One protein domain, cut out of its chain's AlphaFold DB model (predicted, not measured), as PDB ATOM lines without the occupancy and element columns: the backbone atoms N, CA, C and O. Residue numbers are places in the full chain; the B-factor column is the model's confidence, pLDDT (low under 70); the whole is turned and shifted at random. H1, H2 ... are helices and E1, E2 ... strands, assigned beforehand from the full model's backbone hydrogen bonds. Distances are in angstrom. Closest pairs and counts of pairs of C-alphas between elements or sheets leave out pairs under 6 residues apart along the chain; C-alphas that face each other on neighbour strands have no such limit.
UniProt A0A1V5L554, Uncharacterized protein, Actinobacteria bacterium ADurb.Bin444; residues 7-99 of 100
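What this domain is: This is residues 7 to 99 of the 100 residues of an uncharacterized protein of Actinobacteria bacterium ADurb.Bin444 (UniProt A0A1V5L554). This is a loose body of loops with little regular structure; the paired strands E3 and E4 and the helix H1 lie on different sides of it, and the tip of the hairpin E1-E2, residues 8 to 14, sticks out free. The printed part has 93 residues, 28 of them in named elements, in the order E1, E2, H1, E3, E4, class mixed. The radius of gyration of the C-alphas is 15.7 A and the spans are 50 by 39 by 22 A.

Where its parts are: Find C-alpha 7 at (94.573, 146.922, 123.650), where E1, residues 7 to 9, begins; E2 is residues 12 to 15. H1, residues 49 to 59, runs 15.5 A. E3 is residues 73 to 77, 13.7 A; E4, residues 94 to 98, 13.4 A, ends at (125.420, 121.872, 129.472).

How they stand to each other: E1 and E2 are antiparallel, with N 9 and O 12 2.9 A apart. E3 and E4 are parallel, with N 74 and O 94 2.8 A apart. In H1 every O i to N i+4 pair is within hydrogen-bond range. H1 and E4 are apart.

The domain as a whole: C-alphas 11 and 59 are farthest apart, 50.7 A. The links E2 to H1, H1 to E3 and E3 to E4 are long. The printed part has no cut, and no printed residue is under 70 in pLDDT.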
ATOM      1  N   GLY A   7      95.813 146.161 123.561       94.94
ATOM      2  CA  GLY A   7      94.573 146.922 123.650       94.94
ATOM      3  C   GLY A   7      94.768 148.267 124.341       94.94
ATOM      4  O   GLY A   7      95.888 148.739 124.509       94.94
ATOM      5  N   GLU A   8      93.666 148.880 124.763       97.56
ATOM      6  CA  GLU A   8      93.660 150.150 125.487       97.56
ATOM      7  C   GLU A   8      92.671 150.082 126.656       97.56
ATOM      8  O   GLU A   8      91.583 149.513 126.532       97.56
ATOM      9  N   TYR A   9      93.042 150.657 127.799       95.88
ATOM     10  CA  TYR A   9      92.156 150.837 128.944       95.88
ATOM     11  C   TYR A   9      92.212 152.288 129.418       95.88
ATOM     12  O   TYR A   9      93.265 152.768 129.827       95.88
ATOM     13  N   GLN A  10      91.072 152.987 129.355       97.19
ATOM     14  CA  GLN A  10      90.947 154.394 129.765       97.19
ATOM     15  C   GLN A  10      92.025 155.309 129.144       97.19
ATOM     16  O   GLN A  10      92.667 156.083 129.850       97.19
ATOM     17  N   GLY A  11      92.276 155.196 127.833       97.12
ATOM     18  CA  GLY A  11      93.309 155.988 127.153       97.12
ATOM     19  C   GLY A  11      94.742 155.477 127.330       97.12
ATOM     20  O   GLY A  11      95.664 156.063 126.770       97.12
ATOM     21  N   THR A  12      94.961 154.404 128.098       97.50
ATOM     22  CA  THR A  12      96.292 153.819 128.313       97.50
ATOM     23  C   THR A  12      96.462 152.567 127.449       97.50
ATOM     24  O   THR A  12      95.794 151.562 127.722       97.50
ATOM     25  N   PRO A  13      97.330 152.582 126.417       97.50
ATOM     26  CA  PRO A  13      97.598 151.396 125.614       97.50
ATOM     27  C   PRO A  13      98.396 150.366 126.423       97.50
ATOM     28  O   PRO A  13      99.253 150.718 127.234       97.50
ATOM     29  N   TYR A  14      98.145 149.083 126.181       95.56
ATOM     30  CA  TYR A  14      98.908 147.981 126.757       95.56
ATOM     31  C   TYR A  14      99.227 146.924 125.703       95.56
ATOM     32  O   TYR A  14      98.480 146.716 124.748       95.56
ATOM     33  N   LYS A  15     100.330 146.210 125.929       96.31
ATOM     34  CA  LYS A  15     100.745 145.040 125.160       96.31
ATOM     35  C   LYS A  15     101.276 143.988 126.120       96.31
ATOM     36  O   LYS A  15     102.145 144.278 126.939       96.31
ATOM     37  N   PHE A  16     100.745 142.779 126.040       94.75
ATOM     38  CA  PHE A  16     101.225 141.656 126.827       94.75
ATOM     39  C   PHE A  16     102.475 141.070 126.181       94.75
ATOM     40  O   PHE A  16     102.502 140.824 124.982       94.75
ATOM     41  N   SER A  17     103.504 140.803 126.979       92.31
ATOM     42  CA  SER A  17     104.678 140.054 126.515       92.31
ATOM     43  C   SER A  17     104.430 138.543 126.491       92.31
ATOM     44  O   SER A  17     105.141 137.818 125.803       92.31
ATOM     45  N   ALA A  18     103.447 138.069 127.263       93.56
ATOM     46  CA  ALA A  18     103.105 136.661 127.403       93.56
ATOM     47  C   ALA A  18     101.682 136.480 127.956       93.56
ATOM     48  O   ALA A  18     101.116 137.397 128.554       93.56
ATOM     49  N   ALA A  19     101.127 135.276 127.809       93.25
ATOM     50  CA  ALA A  19      99.853 134.884 128.397       93.25
ATOM     51  C   ALA A  19      99.881 133.431 128.891       93.25
ATOM     52  O   ALA A  19     100.549 132.566 128.320       93.25
ATOM     53  N   LEU A  20      99.141 133.176 129.974       91.75
ATOM     54  CA  LEU A  20      99.068 131.867 130.616       91.75
ATOM     55  C   LEU A  20      97.775 131.144 130.228       91.75
ATOM     56  O   LEU A  20      96.679 131.651 130.469       91.75
ATOM     57  N   ASP A  21      97.896 129.927 129.708       89.25
ATOM     58  CA  ASP A  21      96.761 129.047 129.441       89.25
ATOM     59  C   ASP A  21      96.175 128.500 130.754       89.25
ATOM     60  O   ASP A  21      96.858 128.361 131.778       89.25
ATOM     61  N   ALA A  22      94.878 128.198 130.757       82.69
ATOM     62  CA  ALA A  22      94.163 127.825 131.968       82.69
ATOM     63  C   ALA A  22      94.598 126.469 132.541       82.69
ATOM     64  O   ALA A  22      94.632 126.292 133.761       82.69
ATOM     65  N   ALA A  23      94.964 125.537 131.665       76.62
ATOM     66  CA  ALA A  23      95.451 124.207 131.997       76.62
ATOM     67  C   ALA A  23      96.351 123.686 130.864       76.62
ATOM     68  O   ALA A  23      96.302 124.195 129.750       76.62
ATOM     69  N   GLY A  24      97.154 122.651 131.124       81.88
ATOM     70  CA  GLY A  24      97.878 121.956 130.051       81.88
ATOM     71  C   GLY A  24      99.153 121.221 130.463       81.88
ATOM     72  O   GLY A  24      99.689 120.471 129.648       81.88
ATOM     73  N   GLY A  25      99.621 121.402 131.703       88.44
ATOM     74  CA  GLY A  25     100.833 120.743 132.203       88.44
ATOM     75  C   GLY A  25     102.102 121.550 131.902       88.44
ATOM     76  O   GLY A  25     102.023 122.776 131.823       88.44
ATOM     77  N   PRO A  26     103.272 120.894 131.783       91.12
ATOM     78  CA  PRO A  26     104.528 121.559 131.458       91.12
ATOM     79  C   PRO A  26     104.503 122.284 130.111       91.12
ATOM     80  O   PRO A  26     103.864 121.838 129.154       91.12
ATOM     81  N   THR A  27     105.252 123.379 130.033       93.94
ATOM     82  CA  THR A  27     105.411 124.201 128.826       93.94
ATOM     83  C   THR A  27     106.790 123.955 128.216       93.94
ATOM     84  O   THR A  27     107.738 123.742 128.976       93.94
ATOM     85  N   PRO A  28     106.936 123.991 126.877       94.06
ATOM     86  CA  PRO A  28     108.251 124.062 126.246       94.06
ATOM     87  C   PRO A  28     109.118 125.171 126.859       94.06
ATOM     88  O   PRO A  28     108.613 126.209 127.278       94.06
ATOM     89  N   SER A  29     110.426 124.953 126.943       92.31
ATOM     90  CA  SER A  29     111.339 125.965 127.492       92.31
ATOM     91  C   SER A  29     111.517 127.136 126.519       92.31
ATOM     92  O   SER A  29     111.407 126.904 125.317       92.31
ATOM     93  N   PRO A  30     111.858 128.356 126.977       91.75
ATOM     94  CA  PRO A  30     111.994 129.526 126.101       91.75
ATOM     95  C   PRO A  30     112.984 129.368 124.937       91.75
ATOM     96  O   PRO A  30     112.805 130.001 123.903       91.75
ATOM     97  N   PHE A  31     113.991 128.494 125.070       92.50
ATOM     98  CA  PHE A  31     114.928 128.193 123.983       92.50
ATOM     99  C   PHE A  31     114.280 127.419 122.826       92.50
ATOM    100  O   PHE A  31     114.830 127.400 121.734       92.50
ATOM    101  N   SER A  32     113.166 126.727 123.067       95.00
ATOM    102  CA  SER A  32     112.541 125.808 122.117       95.00
ATOM    103  C   SER A  32     111.766 126.560 121.040       95.00
ATOM    104  O   SER A  32     110.987 127.463 121.341       95.00
ATOM    105  N   ASP A  33     111.879 126.117 119.792       95.38
ATOM    106  CA  ASP A  33     111.039 126.542 118.666       95.38
ATOM    107  C   ASP A  33     109.543 126.234 118.864       95.38
ATOM    108  O   ASP A  33     108.685 126.798 118.188       95.38
ATOM    109  N   ARG A  34     109.210 125.371 119.830       95.25
ATOM    110  CA  ARG A  34     107.833 125.055 120.236       95.25
ATOM    111  C   ARG A  34     107.287 126.007 121.301       95.25
ATOM    112  O   ARG A  34     106.127 125.861 121.689       95.25
ATOM    113  N   PHE A  35     108.104 126.922 121.826       94.31
ATOM    114  CA  PHE A  35     107.668 127.884 122.830       94.31
ATOM    115  C   PHE A  35     106.861 129.017 122.198       94.31
ATOM    116  O   PHE A  35     107.367 129.791 121.388       94.31
ATOM    117  N   ASP A  36     105.612 129.139 122.637       93.00
ATOM    118  CA  ASP A  36     104.725 130.249 122.306       93.00
ATOM    119  C   ASP A  36     104.483 131.071 123.586       93.00
ATOM    120  O   ASP A  36     103.839 130.562 124.516       93.00
ATOM    121  N   PRO A  37     104.976 132.324 123.666       92.81
ATOM    122  CA  PRO A  37     104.831 133.146 124.864       92.81
ATOM    123  C   PRO A  37     103.368 133.465 125.191       92.81
ATOM    124  O   PRO A  37     103.058 133.761 126.342       92.81
ATOM    125  N   TYR A  38     102.443 133.364 124.235       93.62
ATOM    126  CA  TYR A  38     101.018 133.573 124.487       93.62
ATOM    127  C   TYR A  38     100.270 132.283 124.843       93.62
ATOM    128  O   TYR A  38      99.076 132.331 125.129       93.62
ATOM    129  N   ARG A  39     100.935 131.121 124.855       92.69
ATOM    130  CA  ARG A  39     100.331 129.826 125.223       92.69
ATOM    131  C   ARG A  39     101.143 129.080 126.276       92.69
ATOM    132  O   ARG A  39     101.314 127.861 126.205       92.69
ATOM    133  N   ILE A  40     101.619 129.807 127.283       94.31
ATOM    134  CA  ILE A  40     102.344 129.217 128.407       94.31
ATOM    135  C   ILE A  40     101.356 128.419 129.256       94.31
ATOM    136  O   ILE A  40     100.484 128.970 129.924       94.31
ATOM    137  N   LYS A  41     101.484 127.098 129.250       92.75
ATOM    138  CA  LYS A  41     100.623 126.200 130.014       92.75
ATOM    139  C   LYS A  41     100.916 126.313 131.504       92.75
ATOM    140  O   LYS A  41     102.068 126.375 131.940       92.75
ATOM    141  N   ARG A  42      99.848 126.269 132.298       88.94
ATOM    142  CA  ARG A  42      99.930 126.117 133.751       88.94
ATOM    143  C   ARG A  42      99.824 124.647 134.136       88.94
ATOM    144  O   ARG A  42      98.972 123.921 133.617       88.94
ATOM    145  N   VAL A  43     100.654 124.230 135.092       86.25
ATOM    146  CA  VAL A  43     100.542 122.935 135.773       86.25
ATOM    147  C   VAL A  43      99.503 123.072 136.892       86.25
ATOM    148  O   VAL A  43      99.772 123.757 137.880       86.25
ATOM    149  N   PRO A  44      98.314 122.452 136.785       82.44
ATOM    150  CA  PRO A  44      97.318 122.544 137.841       82.44
ATOM    151  C   PRO A  44      97.765 121.715 139.048       82.44
ATOM    152  O   PRO A  44      98.027 120.517 138.925       82.44
ATOM    153  N   VAL A  45      97.803 122.328 140.231       82.75
ATOM    154  CA  VAL A  45      98.140 121.641 141.491       82.75
ATOM    155  C   VAL A  45      96.881 120.994 142.076       82.75
ATOM    156  O   VAL A  45      96.424 121.317 143.166       82.75
ATOM    157  N   VAL A  46      96.276 120.087 141.311       83.00
ATOM    158  CA  VAL A  46      95.121 119.290 141.743       83.00
ATOM    159  C   VAL A  46      95.522 117.824 141.832       83.00
ATOM    160  O   VAL A  46      96.291 117.340 141.003       83.00
ATOM    161  N   LYS A  47      95.012 117.114 142.847       80.19
ATOM    162  CA  LYS A  47      95.148 115.651 143.003       80.19
ATOM    163  C   LYS A  47      96.586 115.103 142.870       80.19
ATOM    164  O   LYS A  47      96.777 113.989 142.401       80.19
ATOM    165  N   GLY A  48      97.601 115.869 143.276       81.56
ATOM    166  CA  GLY A  48      98.998 115.419 143.246       81.56
ATOM    167  C   GLY A  48      99.692 115.492 141.878       81.56
ATOM    168  O   GLY A  48     100.833 115.050 141.775       81.56
ATOM    169  N   ASN A  49      99.078 116.099 140.854       84.12
ATOM    170  CA  ASN A  49      99.670 116.211 139.510       84.12
ATOM    171  C   ASN A  49     101.065 116.856 139.502       84.12
ATOM    172  O   ASN A  49     101.922 116.458 138.719       84.12
ATOM    173  N   LEU A  50     101.329 117.814 140.398       87.75
ATOM    174  CA  LEU A  50     102.662 118.409 140.522       87.75
ATOM    175  C   LEU A  50     103.727 117.359 140.879       87.75
ATOM    176  O   LEU A  50     104.806 117.366 140.295       87.75
ATOM    177  N   ALA A  51     103.425 116.433 141.792       91.00
ATOM    178  CA  ALA A  51     104.363 115.386 142.191       91.00
ATOM    179  C   ALA A  51     104.670 114.415 141.040       91.00
ATOM    180  O   ALA A  51     105.799 113.939 140.945       91.00
ATOM    181  N   VAL A  52     103.697 114.167 140.154       90.81
ATOM    182  CA  VAL A  52     103.894 113.365 138.935       90.81
ATOM    183  C   VAL A  52     104.910 114.045 138.021       90.81
ATOM    184  O   VAL A  52     105.945 113.456 137.736       90.81
ATOM    185  N   TYR A  53     104.697 115.317 137.669       90.19
ATOM    186  CA  TYR A  53     105.633 116.037 136.800       90.19
ATOM    187  C   TYR A  53     107.027 116.188 137.418       90.19
ATOM    188  O   TYR A  53     108.030 116.007 136.735       90.19
ATOM    189  N   LEU A  54     107.116 116.469 138.723       91.25
ATOM    190  CA  LEU A  54     108.407 116.541 139.414       91.25
ATOM    191  C   LEU A  54     109.126 115.186 139.434       91.25
ATOM    192  O   LEU A  54     110.349 115.147 139.308       91.25
ATOM    193  N   LYS A  55     108.390 114.073 139.579       94.25
ATOM    194  CA  LYS A  55     108.961 112.730 139.450       94.25
ATOM    195  C   LYS A  55     109.458 112.491 138.027       94.25
ATOM    196  O   LYS A  55     110.598 112.071 137.877       94.25
ATOM    197  N   ASP A  56     108.666 112.825 137.013       92.12
ATOM    198  CA  ASP A  56     109.052 112.644 135.613       92.12
ATOM    199  C   ASP A  56     110.319 113.440 135.266       92.12
ATOM    200  O   ASP A  56     111.220 112.900 134.632       92.12
ATOM    201  N   PHE A  57     110.449 114.681 135.745       91.88
ATOM    202  CA  PHE A  57     111.655 115.501 135.556       91.88
ATOM    203  C   PHE A  57     112.866 115.030 136.358       91.88
ATOM    204  O   PHE A  57     114.007 115.308 135.985       91.88
ATOM    205  N   ARG A  58     112.651 114.359 137.490       92.50
ATOM    206  CA  ARG A  58     113.740 113.725 138.236       92.50
ATOM    207  C   ARG A  58     114.244 112.490 137.503       92.50
ATOM    208  O   ARG A  58     115.453 112.328 137.390       92.50
ATOM    209  N   ASP A  59     113.326 111.667 137.011       94.25
ATOM    210  CA  ASP A  59     113.639 110.410 136.333       94.25
ATOM    211  C   ASP A  59     114.156 110.653 134.900       94.25
ATOM    212  O   ASP A  59     114.875 109.824 134.353       94.25
ATOM    213  N   ASN A  60     113.835 111.812 134.312       91.38
ATOM    214  CA  ASN A  60     114.271 112.244 132.985       91.38
ATOM    215  C   ASN A  60     114.895 113.656 133.064       91.38
ATOM    216  O   ASN A  60     114.269 114.639 132.658       91.38
ATOM    217  N   PRO A  61     116.123 113.810 133.588       88.69
ATOM    218  CA  PRO A  61     116.743 115.127 133.750       88.69
ATOM    219  C   PRO A  61     116.950 115.853 132.412       88.69
ATOM    220  O   PRO A  61     116.792 117.066 132.349       88.69
ATOM    221  N   GLY A  62     117.176 115.120 131.318       88.81
ATOM    222  CA  GLY A  62     117.376 115.697 129.986       88.81
ATOM    223  C   GLY A  62     116.154 116.379 129.359       88.81
ATOM    224  O   GLY A  62     116.280 116.892 128.253       88.81
ATOM    225  N   ILE A  63     114.982 116.378 130.012       89.75
ATOM    226  CA  ILE A  63     113.776 117.082 129.531       89.75
ATOM    227  C   ILE A  63     113.346 118.255 130.424       89.75
ATOM    228  O   ILE A  63     112.334 118.894 130.133       89.75
ATOM    229  N   ARG A  64     114.070 118.534 131.517       88.38
ATOM    230  CA  ARG A  64     113.777 119.670 132.403       88.38
ATOM    231  C   ARG A  64     114.715 120.836 132.108       88.38
ATOM    232  O   ARG A  64     115.862 120.638 131.731       88.38
ATOM    233  N   PHE A  65     114.234 122.046 132.353       86.31
ATOM    234  CA  PHE A  65     115.021 123.273 132.279       86.31
ATOM    235  C   PHE A  65     115.007 123.971 133.639       86.31
ATOM    236  O   PHE A  65     113.966 124.029 134.297       86.31
ATOM    237  N   VAL A  66     116.162 124.492 134.051       83.81
ATOM    238  CA  VAL A  66     116.323 125.312 135.256       83.81
ATOM    239  C   VAL A  66     117.001 126.606 134.826       83.81
ATOM    240  O   VAL A  66     118.123 126.573 134.333       83.81
ATOM    241  N   SER A  67     116.301 127.729 134.981       84.50
ATOM    242  CA  SER A  67     116.877 129.052 134.735       84.50
ATOM    243  C   SER A  67     117.877 129.397 135.839       84.50
ATOM    244  O   SER A  67     117.644 129.094 137.009       84.50
ATOM    245  N   ASP A  68     118.971 130.047 135.460       85.75
ATOM    246  CA  ASP A  68     119.957 130.653 136.361       85.75
ATOM    247  C   ASP A  68     119.525 132.041 136.875       85.75
ATOM    248  O   ASP A  68     120.181 132.608 137.747       85.75
ATOM    249  N   GLY A  69     118.394 132.560 136.385       89.00
ATOM    250  CA  GLY A  69     117.827 133.855 136.751       89.00
ATOM    251  C   GLY A  69     118.401 135.046 135.980       89.00
ATOM    252  O   GLY A  69     117.956 136.166 136.231       89.00
ATOM    253  N   ASP A  70     119.338 134.829 135.054       93.50
ATOM    254  CA  ASP A  70     119.885 135.887 134.204       93.50
ATOM    255  C   ASP A  70     118.986 136.092 132.967       93.50
ATOM    256  O   ASP A  70     118.853 135.178 132.149       93.50
ATOM    257  N   PRO A  71     118.336 137.261 132.807       90.94
ATOM    258  CA  PRO A  71     117.460 137.518 131.667       90.94
ATOM    259  C   PRO A  71     118.206 137.590 130.327       90.94
ATOM    260  O   PRO A  71     117.564 137.412 129.291       90.94
ATOM    261  N   ASP A  72     119.524 137.814 130.338       94.06
ATOM    262  CA  ASP A  72     120.346 137.922 129.130       94.06
ATOM    263  C   ASP A  72     120.934 136.568 128.695       94.06
ATOM    264  O   ASP A  72     121.637 136.484 127.682       94.06
ATOM    265  N   THR A  73     120.631 135.490 129.428       92.44
ATOM    266  CA  THR A  73     121.159 134.146 129.187       92.44
ATOM    267  C   THR A  73     120.042 133.144 128.891       92.44
ATOM    268  O   THR A  73     118.999 133.094 129.542       92.44
ATOM    269  N   ILE A  74     120.275 132.284 127.897       91.62
ATOM    270  CA  ILE A  74     119.447 131.116 127.610       91.62
ATOM    271  C   ILE A  74     120.299 129.850 127.650       91.62
ATOM    272  O   ILE A  74     121.380 129.796 127.060       91.62
ATOM    273  N   SER A  75     119.807 128.812 128.331       90.75
ATOM    274  CA  SER A  75     120.528 127.547 128.456       90.75
ATOM    275  C   SER A  75     119.727 126.322 128.030       90.75
ATOM    276  O   SER A  75     118.505 126.263 128.173       90.75
ATOM    277  N   TYR A  76     120.421 125.336 127.466       90.94
ATOM    278  CA  TYR A  76     119.839 124.062 127.038       90.94
ATOM    279  C   TYR A  76     120.914 122.968 126.935       90.94
ATOM    280  O   TYR A  76     122.095 123.285 126.780       90.94
ATOM    281  N   PRO A  77     120.554 121.676 127.039       90.00
ATOM    282  CA  PRO A  77     121.550 120.616 127.018       90.00
ATOM    283  C   PRO A  77     122.213 120.494 125.640       90.00
ATOM    284  O   PRO A  77     121.569 120.697 124.609       90.00
ATOM    285  N   VAL A  78     123.490 120.105 125.615       90.12
ATOM    286  CA  VAL A  78     124.264 119.880 124.376       90.12
ATOM    287  C   VAL A  78     123.614 118.839 123.463       90.12
ATOM    288  O   VAL A  78     123.709 118.932 122.244       90.12
ATOM    289  N   THR A  79     122.934 117.851 124.053       90.38
ATOM    290  CA  THR A  79     122.137 116.850 123.338       90.38
ATOM    291  C   THR A  79     120.671 117.025 123.706       90.38
ATOM    292  O   THR A  79     120.267 116.764 124.839       90.38
ATOM    293  N   LEU A  80     119.865 117.461 122.738       90.25
ATOM    294  CA  LEU A  80     118.439 117.698 122.940       90.25
ATOM    295  C   LEU A  80     117.637 116.412 122.777       90.25
ATOM    296  O   LEU A  80     117.672 115.758 121.733       90.25
ATOM    297  N   ALA A  81     116.828 116.095 123.786       91.19
ATOM    298  CA  ALA A  81     115.756 115.130 123.615       91.19
ATOM    299  C   ALA A  81     114.760 115.651 122.563       91.19
ATOM    300  O   ALA A  81     114.359 116.814 122.594       91.19
ATOM    301  N   SER A  82     114.290 114.783 121.665       91.50
ATOM    302  CA  SER A  82     113.383 115.153 120.559       91.50
ATOM    303  C   SER A  82     112.076 115.831 121.011       91.50
ATOM    304  O   SER A  82     111.458 116.605 120.268       91.50
ATOM    305  N   VAL A  83     111.652 115.574 122.252       90.56
ATOM    306  CA  VAL A  83     110.488 116.206 122.886       90.56
ATOM    307  C   VAL A  83     110.681 117.711 123.135       90.56
ATOM    308  O   VAL A  83     109.693 118.442 123.183       90.56
ATOM    309  N   LEU A  84     111.924 118.197 123.203       92.31
ATOM    310  CA  LEU A  84     112.252 119.603 123.454       92.31
ATOM    311  C   LEU A  84     112.208 120.490 122.204       92.31
ATOM    312  O   LEU A  84     112.227 121.708 122.339       92.31
ATOM    313  N   GLY A  85     112.099 119.917 121.003       94.00
ATOM    314  CA  GLY A  85     112.175 120.693 119.760       94.00
ATOM    315  C   GLY A  85     113.606 121.102 119.421       94.00
ATOM    316  O   GLY A  85     114.548 120.402 119.791       94.00
ATOM    317  N   GLN A  86     113.751 122.199 118.683       94.44
ATOM    318  CA  GLN A  86     115.045 122.750 118.275       94.44
ATOM    319  C   GLN A  86     115.312 124.087 118.973       94.44
ATOM    320  O   GLN A  86     114.356 124.781 119.326       94.44
ATOM    321  N   PRO A  87     116.583 124.482 119.173       92.94
ATOM    322  CA  PRO A  87     116.901 125.810 119.661       92.94
ATOM    323  C   PRO A  87     116.462 126.873 118.661       92.94
ATOM    324  O   PRO A  87     116.732 126.783 117.463       92.94
ATOM    325  N   ARG A  88     115.820 127.906 119.184       92.06
ATOM    326  CA  ARG A  88     115.527 129.147 118.484       92.06
ATOM    327  C   ARG A  88     116.816 129.891 118.159       92.06
ATOM    328  O   ARG A  88     117.721 129.972 118.986       92.06
ATOM    329  N   ASN A  89     116.878 130.446 116.955       87.81
ATOM    330  CA  ASN A  89     117.998 131.250 116.466       87.81
ATOM    331  C   ASN A  89     117.682 132.754 116.419       87.81
ATOM    332  O   ASN A  89     118.524 133.537 115.996       87.81
ATOM    333  N   ASP A  90     116.479 133.143 116.840       89.44
ATOM    334  CA  ASP A  90     115.992 134.523 116.876       89.44
ATOM    335  C   ASP A  90     116.124 135.169 118.265       89.44
ATOM    336  O   ASP A  90     115.665 136.287 118.479       89.44
ATOM    337  N   LEU A  91     116.742 134.467 119.219       86.19
ATOM    338  CA  LEU A  91     117.038 134.997 120.544       86.19
ATOM    339  C   LEU A  91     118.396 135.703 120.516       86.19
ATOM    340  O   LEU A  91     119.431 135.060 120.357       86.19
ATOM    341  N   GLU A  92     118.400 137.014 120.742       90.56
ATOM    342  CA  GLU A  92     119.615 137.820 120.934       90.56
ATOM    343  C   GLU A  92     120.175 137.667 122.364       90.56
ATOM    344  O   GLU A  92     120.530 138.638 123.023       90.56
ATOM    345  N   LEU A  93     120.215 136.429 122.869       91.25
ATOM    346  CA  LEU A  93     120.637 136.088 124.228       91.25
ATOM    347  C   LEU A  93     121.964 135.332 124.210       91.25
ATOM    348  O   LEU A  93     122.291 134.612 123.260       91.25
ATOM    349  N   ARG A  94     122.716 135.427 125.305       93.38
ATOM    350  CA  ARG A  94     123.887 134.584 125.530       93.38
ATOM    351  C   ARG A  94     123.447 133.125 125.621       93.38
ATOM    352  O   ARG A  94     122.679 132.754 126.501       93.38
ATOM    353  N   VAL A  95     123.989 132.276 124.754       91.94
ATOM    354  CA  VAL A  95     123.715 130.833 124.781       91.94
ATOM    355  C   VAL A  95     124.708 130.116 125.693       91.94
ATOM    356  O   VAL A  95     125.922 130.262 125.537       91.94
ATOM    357  N   VAL A  96     124.194 129.301 126.612       91.44
ATOM    358  CA  VAL A  96     124.982 128.410 127.476       91.44
ATOM    359  C   VAL A  96     124.496 126.976 127.305       91.44
ATOM    360  O   VAL A  96     123.327 126.677 127.525       91.44
ATOM    361  N   THR A  97     125.388 126.060 126.945       90.50
ATOM    362  CA  THR A  97     125.047 124.637 126.844       90.50
ATOM    363  C   THR A  97     125.656 123.827 127.982       90.50
ATOM    364  O   THR A  97     126.691 124.199 128.535       90.50
ATOM    365  N   TYR A  98     124.992 122.736 128.367       86.81
ATOM    366  CA  TYR A  98     125.420 121.872 129.472       86.81
ATOM    367  C   TYR A  98     125.214 120.383 129.167       86.81
ATOM    368  O   TYR A  98     124.429 120.018 128.291       86.81
ATOM    369  N   GLU A  99     125.912 119.514 129.894       85.38
ATOM    370  CA  GLU A  99     125.628 118.076 129.902       85.38
ATOM    371  C   GLU A  99     124.464 117.788 130.875       85.38
ATOM    372  O   GLU A  99     124.479 118.330 131.983       85.38
TER     373      GLU A  99